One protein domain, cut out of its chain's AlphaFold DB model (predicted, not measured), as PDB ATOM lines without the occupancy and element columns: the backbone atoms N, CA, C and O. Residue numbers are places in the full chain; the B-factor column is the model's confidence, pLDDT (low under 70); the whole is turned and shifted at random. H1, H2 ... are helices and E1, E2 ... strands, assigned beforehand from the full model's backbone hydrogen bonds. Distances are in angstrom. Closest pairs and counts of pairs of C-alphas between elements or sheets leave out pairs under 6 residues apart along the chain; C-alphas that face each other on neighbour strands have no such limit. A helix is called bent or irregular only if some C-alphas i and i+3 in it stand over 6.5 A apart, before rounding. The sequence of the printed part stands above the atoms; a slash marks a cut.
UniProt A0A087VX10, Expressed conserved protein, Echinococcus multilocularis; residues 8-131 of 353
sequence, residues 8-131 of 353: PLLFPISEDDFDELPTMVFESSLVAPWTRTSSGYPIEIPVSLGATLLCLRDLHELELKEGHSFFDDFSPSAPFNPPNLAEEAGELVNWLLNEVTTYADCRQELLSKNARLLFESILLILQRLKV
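Overview. This is residues 8 to 131 of the 353 residues of the protein "Expressed conserved protein" of Echinococcus multilocularis (UniProt A0A087VX10). A small strand hairpin, E1 and E2, sits at the beginning of one long helix, H2; H5 packs along H2, H3 crosses H5, and H4 packs on H2. Short H1 lies near the hairpin, and two long loops, residues 27 to 42 and 67 to 84, reach out at opposite ends. The printed part has 124 residues, with five named helices and two named strands that follow along the chain as H1, E1, E2, H2, H3, H4, H5; the sheet E1 - E2 is antiparallel, and the class is mostly helix. It is compact, radius of gyration of the C-alphas 15.3 A, spanning 45 by 37 by 24 A.

Along the chain. Find C-alpha 23 at (140.932, 182.321, 20.363), where E1 runs to 26; E2 is residues 43 to 46. From C-alpha 47 at (144.192, 179.334, 18.174), H2 runs 28.0 A to 66. H1 is residues 15 to 19, H3 85 to 98, 19.8 A, and H4 103 to 111, irregular, with C-alphas 105 and 108 7.2 A apart. H5 runs 20.1 A from 115 to C-alpha 128 at (155.353, 175.021, 28.489).

Arrangement. In the hairpin look for N 24 and O 45, 2.8 A apart. The closest C-alphas of E1 and H2, Thr 23 and Val 47, are 4.9 A apart. H2, the hub, touches H5 at Leu 56 and Ala 115, 5.3 A between C-alphas, a shallow tilt of 28 degrees, opposite ways. It touches H4 at Ala 51 and Tyr 103, 5.8 A between C-alphas, and, with residues 47 to 48 alone, H3 at Ser 48 and Leu 96, 5.1 A. H3 touches H5 at a steep tilt of 63 degrees, with C-alphas of Ala 89 and Ser 121 4.9 A apart. H1 touches no helix. Every O i to N i+4 pair is within hydrogen-bond range in H1, H3 and H5; H2 has 15 of 16, H4 3 of 5.

Size, cuts and confidence. The C-alphas farthest apart, Arg 36 and Ser 77, are 47.5 A apart. The printed part has no cut; the links E1 to E2 and H2 to H3 are long. Residues 8 to 11 are under pLDDT 70.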
ATOM      1  N   PRO A   8     166.080 172.816  24.838       43.50
ATOM      2  CA  PRO A   8     165.943 174.246  24.601       43.50
ATOM      3  C   PRO A   8     165.161 174.863  25.761       43.50
ATOM      4  O   PRO A   8     164.192 174.273  26.239       43.50
ATOM      5  N   LEU A   9     165.620 176.016  26.256       43.19
ATOM      6  CA  LEU A   9     165.001 176.723  27.377       43.19
ATOM      7  C   LEU A   9     163.535 177.022  27.037       43.19
ATOM      8  O   LEU A   9     163.219 177.961  26.310       43.19
ATOM      9  N   LEU A  10     162.635 176.183  27.545       58.16
ATOM     10  CA  LEU A  10     161.198 176.347  27.396       58.16
ATOM     11  C   LEU A  10     160.761 177.480  28.317       58.16
ATOM     12  O   LEU A  10     160.755 177.321  29.537       58.16
ATOM     13  N   PHE A  11     160.416 178.631  27.740       67.19
ATOM     14  CA  PHE A  11     159.817 179.716  28.507       67.19
ATOM     15  C   PHE A  11     158.446 179.263  29.026       67.19
ATOM     16  O   PHE A  11     157.584 178.899  28.219       67.19
ATOM     17  N   PRO A  12     158.241 179.241  30.354       79.69
ATOM     18  CA  PRO A  12     157.001 178.752  30.924       79.69
ATOM     19  C   PRO A  12     155.883 179.794  30.776       79.69
ATOM     20  O   PRO A  12     156.047 180.946  31.179       79.69
ATOM     21  N   ILE A  13     154.736 179.370  30.256       81.81
ATOM     22  CA  ILE A  13     153.526 180.172  30.041       81.81
ATOM     23  C   ILE A  13     152.678 180.109  31.315       81.81
ATOM     24  O   ILE A  13     152.423 179.017  31.841       81.81
ATOM     25  N   SER A  14     152.282 181.264  31.859       81.38
ATOM     26  CA  SER A  14     151.341 181.300  32.985       81.38
ATOM     27  C   SER A  14     149.900 181.038  32.540       81.38
ATOM     28  O   SER A  14     149.600 181.075  31.353       81.38
ATOM     29  N   GLU A  15     149.014 180.736  33.490       74.62
ATOM     30  CA  GLU A  15     147.583 180.554  33.202       74.62
ATOM     31  C   GLU A  15     146.980 181.855  32.641       74.62
ATOM     32  O   GLU A  15     146.307 181.806  31.616       74.62
ATOM     33  N   ASP A  16     147.363 183.010  33.202       78.88
ATOM     34  CA  ASP A  16     146.953 184.337  32.726       78.88
ATOM     35  C   ASP A  16     147.419 184.603  31.280       78.88
ATOM     36  O   ASP A  16     146.607 184.925  30.416       78.88
ATOM     37  N   ASP A  17     148.708 184.383  30.978       82.62
ATOM     38  CA  ASP A  17     149.252 184.587  29.619       82.62
ATOM     39  C   ASP A  17     148.568 183.664  28.597       82.62
ATOM     40  O   ASP A  17     148.346 184.026  27.442       82.62
ATOM     41  N   PHE A  18     148.249 182.438  29.018       81.75
ATOM     42  CA  PHE A  18     147.592 181.446  28.178       81.75
ATOM     43  C   PHE A  18     146.125 181.803  27.901       81.75
ATOM     44  O   PHE A  18     145.612 181.553  26.804       81.75
ATOM     45  N   ASP A  19     145.459 182.428  28.869       81.38
ATOM     46  CA  ASP A  19     144.088 182.902  28.743       81.38
ATOM     47  C   ASP A  19     143.958 184.181  27.907       81.38
ATOM     48  O   ASP A  19     142.904 184.394  27.302       81.38
ATOM     49  N   GLU A  20     145.019 184.971  27.772       87.69
ATOM     50  CA  GLU A  20     145.057 186.142  26.887       87.69
ATOM     51  C   GLU A  20     145.312 185.795  25.410       87.69
ATOM     52  O   GLU A  20     145.126 186.642  24.532       87.69
ATOM     53  N   LEU A  21     145.683 184.546  25.100       90.75
ATOM     54  CA  LEU A  21     145.955 184.126  23.725       90.75
ATOM     55  C   LEU A  21     144.733 184.305  22.804       90.75
ATOM     56  O   LEU A  21     143.605 183.988  23.211       90.75
ATOM     57  N   PRO A  22     144.949 184.702  21.531       93.94
ATOM     58  CA  PRO A  22     143.894 184.755  20.527       93.94
ATOM     59  C   PRO A  22     143.129 183.434  20.450       93.94
ATOM     60  O   PRO A  22     143.728 182.354  20.469       93.94
ATOM     61  N   THR A  23     141.802 183.502  20.356       95.44
ATOM     62  CA  THR A  23     140.932 182.321  20.363       95.44
ATOM     63  C   THR A  23     140.232 182.113  19.026       95.44
ATOM     64  O   THR A  23     139.957 183.041  18.268       95.44
ATOM     65  N   MET A  24     139.920 180.854  18.734       95.25
ATOM     66  CA  MET A  24     138.950 180.471  17.720       95.25
ATOM     67  C   MET A  24     137.739 179.819  18.378       95.25
ATOM     68  O   MET A  24     137.824 179.263  19.475       95.25
ATOM     69  N   VAL A  25     136.605 179.873  17.687       95.00
ATOM     70  CA  VAL A  25     135.332 179.366  18.195       95.00
ATOM     71  C   VAL A  25     135.013 177.985  17.636       95.00
ATOM     72  O   VAL A  25     135.097 177.748  16.432       95.00
ATOM     73  N   PHE A  26     134.604 177.080  18.518       94.94
ATOM     74  CA  PHE A  26     134.183 175.717  18.220       94.94
ATOM     75  C   PHE A  26     132.689 175.525  18.457       94.94
ATOM     76  O   PHE A  26     132.074 176.188  19.296       94.94
ATOM     77  N   GLU A  27     132.112 174.574  17.731       93.31
ATOM     78  CA  GLU A  27     130.792 174.038  18.037       93.31
ATOM     79  C   GLU A  27     130.771 173.336  19.400       93.31
ATOM     80  O   GLU A  27     131.804 172.919  19.929       93.31
ATOM     81  N   SER A  28     129.574 173.097  19.940       89.12
ATOM     82  CA  SER A  28     129.385 172.291  21.158       89.12
ATOM     83  C   SER A  28     129.968 170.874  21.043       89.12
ATOM     84  O   SER A  28     130.362 170.265  22.039       89.12
ATOM     85  N   SER A  29     130.084 170.363  19.815       88.25
ATOM     86  CA  SER A  29     130.748 169.104  19.500       88.25
ATOM     87  C   SER A  29     132.272 169.160  19.654       88.25
ATOM     88  O   SER A  29     132.886 168.107  19.623       88.25
ATOM     89  N   LEU A  30     132.909 170.326  19.805       90.75
ATOM     90  CA  LEU A  30     134.372 170.486  19.904       90.75
ATOM     91  C   LEU A  30     135.167 169.793  18.772       90.75
ATOM     92  O   LEU A  30     136.362 169.534  18.905       90.75
ATOM     93  N   VAL A  31     134.498 169.471  17.661       86.56
ATOM     94  CA  VAL A  31     135.068 168.760  16.507       86.56
ATOM     95  C   VAL A  31     135.154 169.699  15.303       86.56
ATOM     96  O   VAL A  31     136.011 169.522  14.446       86.56
ATOM     97  N   ALA A  32     134.324 170.734  15.222       89.62
ATOM     98  CA  ALA A  32     134.338 171.666  14.102       89.62
ATOM     99  C   ALA A  32     134.352 173.126  14.580       89.62
ATOM    100  O   ALA A  32     133.865 173.409  15.683       89.62
ATOM    101  N   PRO A  33     134.890 174.051  13.762       92.44
ATOM    102  CA  PRO A  33     134.715 175.480  13.978       92.44
ATOM    103  C   PRO A  33     133.233 175.862  14.013       92.44
ATOM    104  O   PRO A  33     132.434 175.343  13.234       92.44
ATOM    105  N   TRP A  34     132.870 176.793  14.893       92.38
ATOM    106  CA  TRP A  34     131.505 177.304  14.975       92.38
ATOM    107  C   TRP A  34     131.177 178.170  13.756       92.38
ATOM    108  O   TRP A  34     131.945 179.046  13.358       92.38
ATOM    109  N   THR A  35     130.001 177.952  13.182       87.38
ATOM    110  CA  THR A  35     129.465 178.708  12.049       87.38
ATOM    111  C   THR A  35     128.107 179.304  12.406       87.38
ATOM    112  O   THR A  35     127.473 178.908  13.380       87.38
ATOM    113  N   ARG A  36     127.591 180.218  11.576       81.69
ATOM    114  CA  ARG A  36     126.253 180.811  11.780       81.69
ATOM    115  C   ARG A  36     125.111 179.786  11.759       81.69
ATOM    116  O   ARG A  36     124.022 180.092  12.226       81.69
ATOM    117  N   THR A  37     125.347 178.608  11.187       82.00
ATOM    118  CA  THR A  37     124.393 177.491  11.134       82.00
ATOM    119  C   THR A  37     124.578 176.490  12.273       82.00
ATOM    120  O   THR A  37     123.779 175.564  12.397       82.00
ATOM    121  N   SER A  38     125.619 176.648  13.090       81.94
ATOM    122  CA  SER A  38     125.918 175.749  14.199       81.94
ATOM    123  C   SER A  38     124.927 175.949  15.346       81.94
ATOM    124  O   SER A  38     124.515 177.065  15.661       81.94
ATOM    125  N   SER A  39     124.542 174.851  15.991       73.75
ATOM    126  CA  SER A  39     123.650 174.874  17.148       73.75
ATOM    127  C   SER A  39     124.420 175.103  18.455       73.75
ATOM    128  O   SER A  39     125.569 174.683  18.620       73.75
ATOM    129  N   GLY A  40     123.761 175.749  19.420       79.31
ATOM    130  CA  GLY A  40     124.341 176.054  20.728       79.31
ATOM    131  C   GLY A  40     125.279 177.265  20.725       79.31
ATOM    132  O   GLY A  40     125.325 178.042  19.772       79.31
ATOM    133  N   TYR A  41     126.001 177.438  21.831       84.69
ATOM    134  CA  TYR A  41     126.885 178.583  22.044       84.69
ATOM    135  C   TYR A  41     128.303 178.310  21.519       84.69
ATOM    136  O   TYR A  41     128.776 177.176  21.651       84.69
ATOM    137  N   PRO A  42     128.981 179.323  20.947       91.06
ATOM    138  CA  PRO A  42     130.368 179.200  20.518       91.06
ATOM    139  C   PRO A  42     131.284 178.948  21.718       91.06
ATOM    140  O   PRO A  42     131.071 179.489  22.804       91.06
ATOM    141  N   ILE A  43     132.307 178.122  21.512       93.25
ATOM    142  CA  ILE A  43     133.265 177.753  22.555       93.25
ATOM    143  C   ILE A  43     134.650 178.213  22.155       93.25
ATOM    144  O   ILE A  43     135.194 177.755  21.156       93.25
ATOM    145  N   GLU A  44     135.221 179.103  22.952       94.50
ATOM    146  CA  GLU A  44     136.525 179.691  22.685       94.50
ATOM    147  C   GLU A  44     137.657 178.765  23.128       94.50
ATOM    148  O   GLU A  44     137.693 178.304  24.271       94.50
ATOM    149  N   ILE A  45     138.587 178.518  22.212       96.12
ATOM    150  CA  ILE A  45     139.813 177.746  22.421       96.12
ATOM    151  C   ILE A  45     140.973 178.559  21.830       96.12
ATOM    152  O   ILE A  45     140.807 179.076  20.723       96.12
ATOM    153  N   PRO A  46     142.137 178.673  22.499       95.56
ATOM    154  CA  PRO A  46     143.309 179.335  21.926       95.56
ATOM    155  C   PRO A  46     143.642 178.802  20.531       95.56
ATOM    156  O   PRO A  46     143.668 177.586  20.327       95.56
ATOM    157  N   VAL A  47     143.899 179.695  19.572       95.69
ATOM    158  CA  VAL A  47     144.192 179.334  18.174       95.69
ATOM    159  C   VAL A  47     145.378 178.372  18.110       95.69
ATOM    160  O   VAL A  47     145.302 177.374  17.397       95.69
ATOM    161  N   SER A  48     146.411 178.600  18.928       95.00
ATOM    162  CA  SER A  48     147.609 177.754  19.025       95.00
ATOM    163  C   SER A  48     147.313 176.271  19.287       95.00
ATOM    164  O   SER A  48     148.023 175.406  18.778       95.00
ATOM    165  N   LEU A  49     146.240 175.955  20.019       95.56
ATOM    166  CA  LEU A  49     145.782 174.580  20.240       95.56
ATOM    167  C   LEU A  49     144.669 174.173  19.279       95.56
ATOM    168  O   LEU A  49     144.723 173.092  18.696       95.56
ATOM    169  N   GLY A  50     143.651 175.016  19.116       96.06
ATOM    170  CA  GLY A  50     142.469 174.703  18.319       96.06
ATOM    171  C   GLY A  50     142.800 174.472  16.845       96.06
ATOM    172  O   GLY A  50     142.380 173.466  16.272       96.06
ATOM    173  N   ALA A  51     143.592 175.363  16.245       96.38
ATOM    174  CA  ALA A  51     143.994 175.258  14.846       96.38
ATOM    175  C   ALA A  51     144.884 174.037  14.620       96.38
ATOM    176  O   ALA A  51     144.649 173.264  13.689       96.38
ATOM    177  N   THR A  52     145.861 173.843  15.505       97.31
ATOM    178  CA  THR A  52     146.821 172.738  15.442       97.31
ATOM    179  C   THR A  52     146.121 171.389  15.579       97.31
ATOM    180  O   THR A  52     146.383 170.500  14.778       97.31
ATOM    181  N   LEU A  53     145.161 171.240  16.503       97.25
ATOM    182  CA  LEU A  53     144.362 170.014  16.655       97.25
ATOM    183  C   LEU A  53     143.497 169.713  15.424       97.25
ATOM    184  O   LEU A  53     143.413 168.559  15.003       97.25
ATOM    185  N   LEU A  54     142.853 170.729  14.842       96.25
ATOM    186  CA  LEU A  54     142.039 170.546  13.639       96.25
ATOM    187  C   LEU A  54     142.891 170.141  12.433       96.25
ATOM    188  O   LEU A  54     142.536 169.199  11.730       96.25
ATOM    189  N   CYS A  55     144.022 170.816  12.218       97.69
ATOM    190  CA  CYS A  55     144.927 170.490  11.117       97.69
ATOM    191  C   CYS A  55     145.588 169.123  11.326       97.69
ATOM    192  O   CYS A  55     145.677 168.351  10.380       97.69
ATOM    193  N   LEU A  56     145.966 168.781  12.564       98.12
ATOM    194  CA  LEU A  56     146.480 167.455  12.908       98.12
ATOM    195  C   LEU A  56     145.478 166.361  12.540       98.12
ATOM    196  O   LEU A  56     145.857 165.349  11.960       98.12
ATOM    197  N   ARG A  57     144.191 166.565  12.834       95.94
ATOM    198  CA  ARG A  57     143.148 165.608  12.458       95.94
ATOM    199  C   ARG A  57     143.014 165.465  10.944       95.94
ATOM    200  O   ARG A  57     142.876 164.346  10.459       95.94
ATOM    201  N   ASP A  58     143.020 166.580  10.219       96.12
ATOM    202  CA  ASP A  58     142.912 166.568   8.759       96.12
ATOM    203  C   ASP A  58     144.102 165.821   8.134       96.12
ATOM    204  O   ASP A  58     143.897 164.979   7.261       96.12
ATOM    205  N   LEU A  59     145.323 166.067   8.622       97.88
ATOM    206  CA  LEU A  59     146.534 165.366   8.187       97.88
ATOM    207  C   LEU A  59     146.498 163.879   8.551       97.88
ATOM    208  O   LEU A  59     146.746 163.048   7.689       97.88
ATOM    209  N   HIS A  60     146.096 163.526   9.774       97.50
ATOM    210  CA  HIS A  60     145.941 162.130  10.200       97.50
ATOM    211  C   HIS A  60     144.974 161.354   9.297       97.50
ATOM    212  O   HIS A  60     145.249 160.230   8.892       97.50
ATOM    213  N   GLU A  61     143.843 161.955   8.912       96.38
ATOM    214  CA  GLU A  61     142.913 161.329   7.963       96.38
ATOM    215  C   GLU A  61     143.490 161.189   6.546       96.38
ATOM    216  O   GLU A  61     143.057 160.304   5.804       96.38
ATOM    217  N   LEU A  62     144.420 162.056   6.138       96.69
ATOM    218  CA  LEU A  62     145.132 161.927   4.865       96.69
ATOM    219  C   LEU A  62     146.158 160.793   4.929       96.69
ATOM    220  O   LEU A  62     146.111 159.910   4.074       96.69
ATOM    221  N   GLU A  63     146.988 160.750   5.973       96.75
ATOM    222  CA  GLU A  63     147.958 159.671   6.205       96.75
ATOM    223  C   GLU A  63     147.253 158.304   6.211       96.75
ATOM    224  O   GLU A  63     147.637 157.387   5.476       96.75
ATOM    225  N   LEU A  64     146.129 158.190   6.937       96.06
ATOM    226  CA  LEU A  64     145.342 156.955   7.012       96.06
ATOM    227  C   LEU A  64     144.815 156.491   5.647       96.06
ATOM    228  O   LEU A  64     144.736 155.285   5.401       96.06
ATOM    229  N   LYS A  65     144.456 157.415   4.745       94.38
ATOM    230  CA  LYS A  65     144.042 157.076   3.368       94.38
ATOM    231  C   LYS A  65     145.208 156.575   2.523       94.38
ATOM    232  O   LYS A  65     144.992 155.770   1.621       94.38
ATOM    233  N   GLU A  66     146.416 157.038   2.816       92.69
ATOM    234  CA  GLU A  66     147.659 156.599   2.183       92.69
ATOM    235  C   GLU A  66     148.211 155.305   2.806       92.69
ATOM    236  O   GLU A  66     149.190 154.746   2.314       92.69
ATOM    237  N   GLY A  67     147.558 154.785   3.850       89.19
ATOM    238  CA  GLY A  67     147.896 153.512   4.483       89.19
ATOM    239  C   GLY A  67     149.005 153.604   5.531       89.19
ATOM    240  O   GLY A  67     149.597 152.575   5.856       89.19
ATOM    241  N   HIS A  68     149.279 154.800   6.053       90.44
ATOM    242  CA  HIS A  68     150.205 155.025   7.164       90.44
ATOM    243  C   HIS A  68     149.586 155.970   8.205       90.44
ATOM    244  O   HIS A  68     148.480 156.471   8.030       90.44
ATOM    245  N   SER A  69     150.253 156.173   9.332       94.44
ATOM    246  CA  SER A  69     149.821 157.106  10.370       94.44
ATOM    247  C   SER A  69     151.029 157.545  11.178       94.44
ATOM    248  O   SER A  69     151.867 156.710  11.511       94.44
ATOM    249  N   PHE A  70     151.084 158.802  11.618       95.56
ATOM    250  CA  PHE A  70     152.108 159.237  12.577       95.56
ATOM    251  C   PHE A  70     152.099 158.426  13.887       95.56
ATOM    252  O   PHE A  70     153.052 158.475  14.662       95.56
ATOM    253  N   PHE A  71     151.029 157.673  14.176       94.81
ATOM    254  CA  PHE A  71     151.029 156.723  15.289       94.81
ATOM    255  C   PHE A  71     152.090 155.637  15.093       94.81
ATOM    256  O   PHE A  71     152.640 155.165  16.083       94.81
ATOM    257  N   ASP A  72     152.369 155.224  13.858       92.06
ATOM    258  CA  ASP A  72     153.319 154.158  13.521       92.06
ATOM    259  C   ASP A  72     154.764 154.557  13.842       92.06
ATOM    260  O   ASP A  72     155.567 153.708  14.231       92.06
ATOM    261  N   ASP A  73     155.062 155.860  13.828       92.44
ATOM    262  CA  ASP A  73     156.357 156.428  14.222       92.44
ATOM    263  C   ASP A  73     156.723 156.104  15.681       92.44
ATOM    264  O   ASP A  73     157.890 156.131  16.079       92.44
ATOM    265  N   PHE A  74     155.727 155.752  16.497       90.25
ATOM    266  CA  PHE A  74     155.899 155.345  17.889       90.25
ATOM    267  C   PHE A  74     156.148 153.851  18.088       90.25
ATOM    268  O   PHE A  74     156.209 153.401  19.240       90.25
ATOM    269  N   SER A  75     156.268 153.085  17.006       86.25
ATOM    270  CA  SER A  75     156.427 151.639  17.057       86.25
ATOM    271  C   SER A  75     157.663 151.257  17.871       86.25
ATOM    272  O   SER A  75     158.765 151.697  17.551       86.25
ATOM    273  N   PRO A  76     157.543 150.382  18.889       76.88
ATOM    274  CA  PRO A  76     158.708 149.875  19.614       76.88
ATOM    275  C   PRO A  76     159.687 149.110  18.718       76.88
ATOM    276  O   PRO A  76     160.868 149.017  19.035       76.88
ATOM    277  N   SER A  77     159.185 148.530  17.624       76.44
ATOM    278  CA  SER A  77     159.979 147.705  16.706       76.44
ATOM    279  C   SER A  77     160.728 148.516  15.649       76.44
ATOM    280  O   SER A  77     161.777 148.080  15.183       76.44
ATOM    281  N   ALA A  78     160.205 149.686  15.285       80.69
ATOM    282  CA  ALA A  78     160.782 150.558  14.270       80.69
ATOM    283  C   ALA A  78     160.365 152.013  14.542       80.69
ATOM    284  O   ALA A  78     159.535 152.552  13.811       80.69
ATOM    285  N   PRO A  79     160.873 152.641  15.619       87.25
ATOM    286  CA  PRO A  79     160.517 154.015  15.927       87.25
ATOM    287  C   PRO A  79     161.103 154.945  14.866       87.25
ATOM    288  O   PRO A  79     162.273 154.815  14.495       87.25
ATOM    289  N   PHE A  80     160.306 155.905  14.415       88.38
ATOM    290  CA  PHE A  80     160.743 156.935  13.486       88.38
ATOM    291  C   PHE A  80     160.674 158.301  14.164       88.38
ATOM    292  O   PHE A  80     159.648 158.707  14.703       88.38
ATOM    293  N   ASN A  81     161.793 159.017  14.150       86.69
ATOM    294  CA  ASN A  81     161.844 160.408  14.570       86.69
ATOM    295  C   ASN A  81     162.357 161.219  13.381       86.69
ATOM    296  O   ASN A  81     163.518 161.032  13.001       86.69
ATOM    297  N   PRO A  82     161.521 162.091  12.788       87.25
ATOM    298  CA  PRO A  82     161.981 163.034  11.784       87.25
ATOM    299  C   PRO A  82     163.224 163.802  12.267       87.25
ATOM    300  O   PRO A  82     163.302 164.156  13.452       87.25
ATOM    301  N   PRO A  83     164.209 164.057  11.388       88.12
ATOM    302  CA  PRO A  83     165.348 164.899  11.740       88.12
ATOM    303  C   PRO A  83     164.851 166.289  12.158       88.12
ATOM    304  O   PRO A  83     163.856 166.767  11.628       88.12
ATOM    305  N   ASN A  84     165.532 166.920  13.116       91.12
ATOM    306  CA  ASN A  84     165.228 168.268  13.620       91.12
ATOM    307  C   ASN A  84     163.825 168.469  14.229       91.12
ATOM    308  O   ASN A  84     163.468 169.595  14.561       91.12
ATOM    309  N   LEU A  85     163.056 167.399  14.476       92.56
ATOM    310  CA  LEU A  85     161.679 167.475  14.987       92.56
ATOM    311  C   LEU A  85     161.517 168.376  16.221       92.56
ATOM    312  O   LEU A  85     160.546 169.118  16.316       92.56
ATOM    313  N   ALA A  86     162.449 168.307  17.175       91.38
ATOM    314  CA  ALA A  86     162.381 169.102  18.402       91.38
ATOM    315  C   ALA A  86     162.602 170.604  18.149       91.38
ATOM    316  O   ALA A  86     161.943 171.435  18.774       91.38
ATOM    317  N   GLU A  87     163.513 170.941  17.235       93.62
ATOM    318  CA  GLU A  87     163.798 172.319  16.830       93.62
ATOM    319  C   GLU A  87     162.620 172.886  16.035       93.62
ATOM    320  O   GLU A  87     162.059 173.907  16.429       93.62
ATOM    321  N   GLU A  88     162.149 172.155  15.019       96.00
ATOM    322  CA  GLU A  88     160.992 172.538  14.205       96.00
ATOM    323  C   GLU A  88     159.722 172.699  15.053       96.00
ATOM    324  O   GLU A  88     158.962 173.653  14.873       96.00
ATOM    325  N   ALA A  89     159.491 171.806  16.024       96.31
ATOM    326  CA  ALA A  89     158.372 171.939  16.954       96.31
ATOM    327  C   ALA A  89     158.526 173.191  17.827       96.31
ATOM    328  O   ALA A  89     157.537 173.877  18.089       96.31
ATOM    329  N   GLY A  90     159.750 173.507  18.262       95.38
ATOM    330  CA  GLY A  90     160.071 174.719  19.012       95.38
ATOM    331  C   GLY A  90     159.775 175.996  18.230       95.38
ATOM    332  O   GLY A  90     159.108 176.887  18.762       95.38
ATOM    333  N   GLU A  91     160.222 176.066  16.978       95.56
ATOM    334  CA  GLU A  91     159.962 177.184  16.068       95.56
ATOM    335  C   GLU A  91     158.468 177.348  15.797       95.56
ATOM    336  O   GLU A  91     157.920 178.437  15.986       95.56
ATOM    337  N   LEU A  92     157.785 176.254  15.447       96.69
ATOM    338  CA  LEU A  92     156.356 176.279  15.154       96.69
ATOM    339  C   LEU A  92     155.545 176.737  16.371       96.69
ATOM    340  O   LEU A  92     154.626 177.539  16.232       96.69
ATOM    341  N   VAL A  93     155.902 176.283  17.577       95.88
ATOM    342  CA  VAL A  93     155.239 176.719  18.815       95.88
ATOM    343  C   VAL A  93     155.511 178.188  19.120       95.88
ATOM    344  O   VAL A  93     154.594 178.891  19.536       95.88
ATOM    345  N   ASN A  94     156.731 178.680  18.898       94.62
ATOM    346  CA  ASN A  94     157.033 180.103  19.073       94.62
ATOM    347  C   ASN A  94     156.206 180.967  18.117       94.62
ATOM    348  O   ASN A  94     155.630 181.964  18.548       94.62
ATOM    349  N   TRP A  95     156.097 180.564  16.853       95.38
ATOM    350  CA  TRP A  95     155.261 181.246  15.871       95.38
ATOM    351  C   TRP A  95     153.770 181.192  16.251       95.38
ATOM    352  O   TRP A  95     153.102 182.226  16.299       95.38
ATOM    353  N   LEU A  96     153.256 180.013  16.627       95.00
ATOM    354  CA  LEU A  96     151.862 179.813  17.048       95.00
ATOM    355  C   LEU A  96     151.463 180.661  18.261       95.00
ATOM    356  O   LEU A  96     150.311 181.078  18.354       95.00
ATOM    357  N   LEU A  97     152.375 180.857  19.215       93.00
ATOM    358  CA  LEU A  97     152.089 181.587  20.450       93.00
ATOM    359  C   LEU A  97     152.277 183.101  20.313       93.00
ATOM    360  O   LEU A  97     151.578 183.840  20.997       93.00
ATOM    361  N   ASN A  98     153.198 183.559  19.458       91.44
ATOM    362  CA  ASN A  98     153.582 184.974  19.403       91.44
ATOM    363  C   ASN A  98     153.046 185.726  18.176       91.44
ATOM    364  O   ASN A  98     152.884 186.943  18.242       91.44
ATOM    365  N   GLU A  99     152.801 185.042  17.056       92.50
ATOM    366  CA  GLU A  99     152.515 185.698  15.769       92.50
ATOM    367  C   GLU A  99     151.112 185.395  15.228       92.50
ATOM    368  O   GLU A  99     150.532 186.200  14.496       92.50
ATOM    369  N   VAL A 100     150.533 184.248  15.589       93.19
ATOM    370  CA  VAL A 100     149.238 183.813  15.056       93.19
ATOM    371  C   VAL A 100     148.074 184.477  15.786       93.19
ATOM    372  O   VAL A 100     147.919 184.346  16.997       93.19
ATOM    373  N   THR A 101     147.188 185.120  15.022       91.75
ATOM    374  CA  THR A 101     145.991 185.786  15.563       91.75
ATOM    375  C   THR A 101     144.683 185.099  15.180       91.75
ATOM    376  O   THR A 101     143.741 185.109  15.971       91.75
ATOM    377  N   THR A 102     144.599 184.461  14.004       93.69
ATOM    378  CA  THR A 102     143.372 183.791  13.549       93.69
ATOM    379  C   THR A 102     143.622 182.401  12.962       93.69
ATOM    380  O   THR A 102     144.717 182.067  12.505       93.69
ATOM    381  N   TYR A 103     142.570 181.571  12.935       93.94
ATOM    382  CA  TYR A 103     142.617 180.250  12.297       93.94
ATOM    383  C   TYR A 103     142.892 180.336  10.789       93.94
ATOM    384  O   TYR A 103     143.612 179.503  10.246       93.94
ATOM    385  N   ALA A 104     142.331 181.337  10.102       92.38
ATOM    386  CA  ALA A 104     142.499 181.479   8.659       92.38
ATOM    387  C   ALA A 104     143.968 181.722   8.280       92.38
ATOM    388  O   ALA A 104     144.443 181.134   7.309       92.38
ATOM    389  N   ASP A 105     144.677 182.513   9.090       88.69
ATOM    390  CA  ASP A 105     146.064 182.905   8.831       88.69
ATOM    391  C   ASP A 105     147.040 181.741   9.014       88.69
ATOM    392  O   ASP A 105     147.995 181.603   8.255       88.69
ATOM    393  N   CYS A 106     146.791 180.864   9.992       95.31
ATOM    394  CA  CYS A 106     147.703 179.760  10.289       95.31
ATOM    395  C   CYS A 106     147.370 178.446   9.572       95.31
ATOM    396  O   CYS A 106     148.235 177.580   9.454       95.31
ATOM    397  N   ARG A 107     146.138 178.270   9.073       96.25
ATOM    398  CA  ARG A 107     145.671 176.981   8.537       96.25
ATOM    399  C   ARG A 107     146.539 176.449   7.396       96.25
ATOM    400  O   ARG A 107     146.829 175.258   7.373       96.25
ATOM    401  N   GLN A 108     146.899 177.291   6.427       95.56
ATOM    402  CA  GLN A 108     147.683 176.837   5.271       95.56
ATOM    403  C   GLN A 108     149.089 176.397   5.680       95.56
ATOM    404  O   GLN A 108     149.536 175.337   5.250       95.56
ATOM    405  N   GLU A 109     149.736 177.165   6.557       96.62
ATOM    406  CA  GLU A 109     151.059 176.829   7.081       96.62
ATOM    407  C   GLU A 109     151.019 175.511   7.860       96.62
ATOM    408  O   GLU A 109     151.825 174.621   7.599       96.62
ATOM    409  N   LEU A 110     150.031 175.326   8.743       97.62
ATOM    410  CA  LEU A 110     149.877 174.095   9.524       97.62
ATOM    411  C   LEU A 110     149.631 172.862   8.646       97.62
ATOM    412  O   LEU A 110     150.212 171.812   8.897       97.62
ATOM    413  N   LEU A 111     148.813 172.981   7.598       97.44
ATOM    414  CA  LEU A 111     148.549 171.879   6.661       97.44
ATOM    415  C   LEU A 111     149.720 171.574   5.719       97.44
ATOM    416  O   LEU A 111     149.705 170.533   5.069       97.44
ATOM    417  N   SER A 112     150.717 172.457   5.624       96.44
ATOM    418  CA  SER A 112     151.955 172.178   4.884       96.44
ATOM    419  C   SER A 112     152.927 171.276   5.660       96.44
ATOM    420  O   SER A 112     153.884 170.762   5.083       96.44
ATOM    421  N   LYS A 113     152.698 171.095   6.968       96.25
ATOM    422  CA  LYS A 113     153.520 170.266   7.857       96.25
ATOM    423  C   LYS A 113     153.034 168.814   7.880       96.25
ATOM    424  O   LYS A 113     151.946 168.502   7.408       96.25
ATOM    425  N   ASN A 114     153.836 167.924   8.465       94.06
ATOM    426  CA  ASN A 114     153.428 166.542   8.742       94.06
ATOM    427  C   ASN A 114     152.660 166.435  10.079       94.06
ATOM    428  O   ASN A 114     152.812 167.283  10.965       94.06
ATOM    429  N   ALA A 115     151.839 165.389  10.244       96.88
ATOM    430  CA  ALA A 115     151.032 165.211  11.454       96.88
ATOM    431  C   ALA A 115     151.907 165.026  12.705       96.88
ATOM    432  O   ALA A 115     151.602 165.562  13.773       96.88
ATOM    433  N   ARG A 116     153.040 164.325  12.563       96.00
ATOM    434  CA  ARG A 116     154.005 164.082  13.642       96.00
ATOM    435  C   ARG A 116     154.484 165.382  14.301       96.00
ATOM    436  O   ARG A 116     154.492 165.460  15.529       96.00
ATOM    437  N   LEU A 117     154.831 166.392  13.503       97.31
ATOM    438  CA  LEU A 117     155.274 167.712  13.948       97.31
ATOM    439  C   LEU A 117     154.151 168.454  14.674       97.31
ATOM    440  O   LEU A 117     154.371 168.939  15.779       97.31
ATOM    441  N   LEU A 118     152.933 168.480  14.116       98.06
ATOM    442  CA  LEU A 118     151.800 169.142  14.777       98.06
ATOM    443  C   LEU A 118     151.466 168.499  16.130       98.06
ATOM    444  O   LEU A 118     151.144 169.203  17.090       98.06
ATOM    445  N   PHE A 119     151.564 167.172  16.226       98.06
ATOM    446  CA  PHE A 119     151.376 166.460  17.486       98.06
ATOM    447  C   PHE A 119     152.444 166.840  18.520       98.06
ATOM    448  O   PHE A 119     152.093 167.174  19.650       98.06
ATOM    449  N   GLU A 120     153.725 166.857  18.142       97.50
ATOM    450  CA  GLU A 120     154.808 167.292  19.039       97.50
ATOM    451  C   GLU A 120     154.678 168.764  19.445       97.50
ATOM    452  O   GLU A 120     154.903 169.097  20.606       97.50
ATOM    453  N   SER A 121     154.222 169.647  18.553       97.62
ATOM    454  CA  SER A 121     153.935 171.042  18.903       97.62
ATOM    455  C   SER A 121     152.831 171.168  19.957       97.62
ATOM    456  O   SER A 121     152.952 171.989  20.863       97.62
ATOM    457  N   ILE A 122     151.786 170.330  19.912       97.62
ATOM    458  CA  ILE A 122     150.761 170.289  20.972       97.62
ATOM    459  C   ILE A 122     151.376 169.842  22.301       97.62
ATOM    460  O   ILE A 122     151.117 170.468  23.330       97.62
ATOM    461  N   LEU A 123     152.203 168.790  22.296       97.38
ATOM    462  CA  LEU A 123     152.893 168.334  23.509       97.38
ATOM    463  C   LEU A 123     153.793 169.437  24.074       97.38
ATOM    464  O   LEU A 123     153.772 169.691  25.275       97.38
ATOM    465  N   LEU A 124     154.524 170.140  23.212       96.62
ATOM    466  CA  LEU A 124     155.421 171.211  23.615       96.62
ATOM    467  C   LEU A 124     154.667 172.422  24.186       96.62
ATOM    468  O   LEU A 124     155.124 173.009  25.165       96.62
ATOM    469  N   ILE A 125     153.492 172.767  23.642       95.38
ATOM    470  CA  ILE A 125     152.605 173.780  24.241       95.38
ATOM    471  C   ILE A 125     152.183 173.346  25.648       95.38
ATOM    472  O   ILE A 125     152.309 174.132  26.584       95.38
ATOM    473  N   LEU A 126     151.739 172.096  25.823       95.31
ATOM    474  CA  LEU A 126     151.344 171.570  27.135       95.31
ATOM    475  C   LEU A 126     152.512 171.553  28.127       95.31
ATOM    476  O   LEU A 126     152.335 171.903  29.289       95.31
ATOM    477  N   GLN A 127     153.713 171.200  27.667       94.25
ATOM    478  CA  GLN A 127     154.927 171.187  28.480       94.25
ATOM    479  C   GLN A 127     155.351 172.592  28.930       94.25
ATOM    480  O   GLN A 127     155.947 172.738  29.996       94.25
ATOM    481  N   ARG A 128     155.060 173.627  28.133       92.12
ATOM    482  CA  ARG A 128     155.353 175.021  28.489       92.12
ATOM    483  C   ARG A 128     154.391 175.588  29.526       92.12
ATOM    484  O   ARG A 128     154.711 176.615  30.115       92.12
ATOM    485  N   LEU A 129     153.245 174.967  29.786       90.50
ATOM    486  CA  LEU A 129     152.346 175.436  30.838       90.50
ATOM    487  C   LEU A 129     153.028 175.304  32.205       90.50
ATOM    488  O   LEU A 129     153.516 174.233  32.563       90.50
ATOM    489  N   LYS A 130     153.018 176.379  33.008       87.12
ATOM    490  CA  LYS A 130     153.576 176.357  34.378       87.12
ATOM    491  C   LYS A 130     152.988 175.238  35.232       87.12
ATOM    492  O   LYS A 130     153.657 174.722  36.128       87.12
ATOM    493  N   VAL A 131     151.723 174.909  34.991       87.06
ATOM    494  CA  VAL A 131     150.989 173.883  35.716       87.06
ATOM    495  C   VAL A 131     150.143 173.086  34.714       87.06
ATOM    496  O   VAL A 131     149.417 173.704  33.936       87.06
TER     497      VAL A 131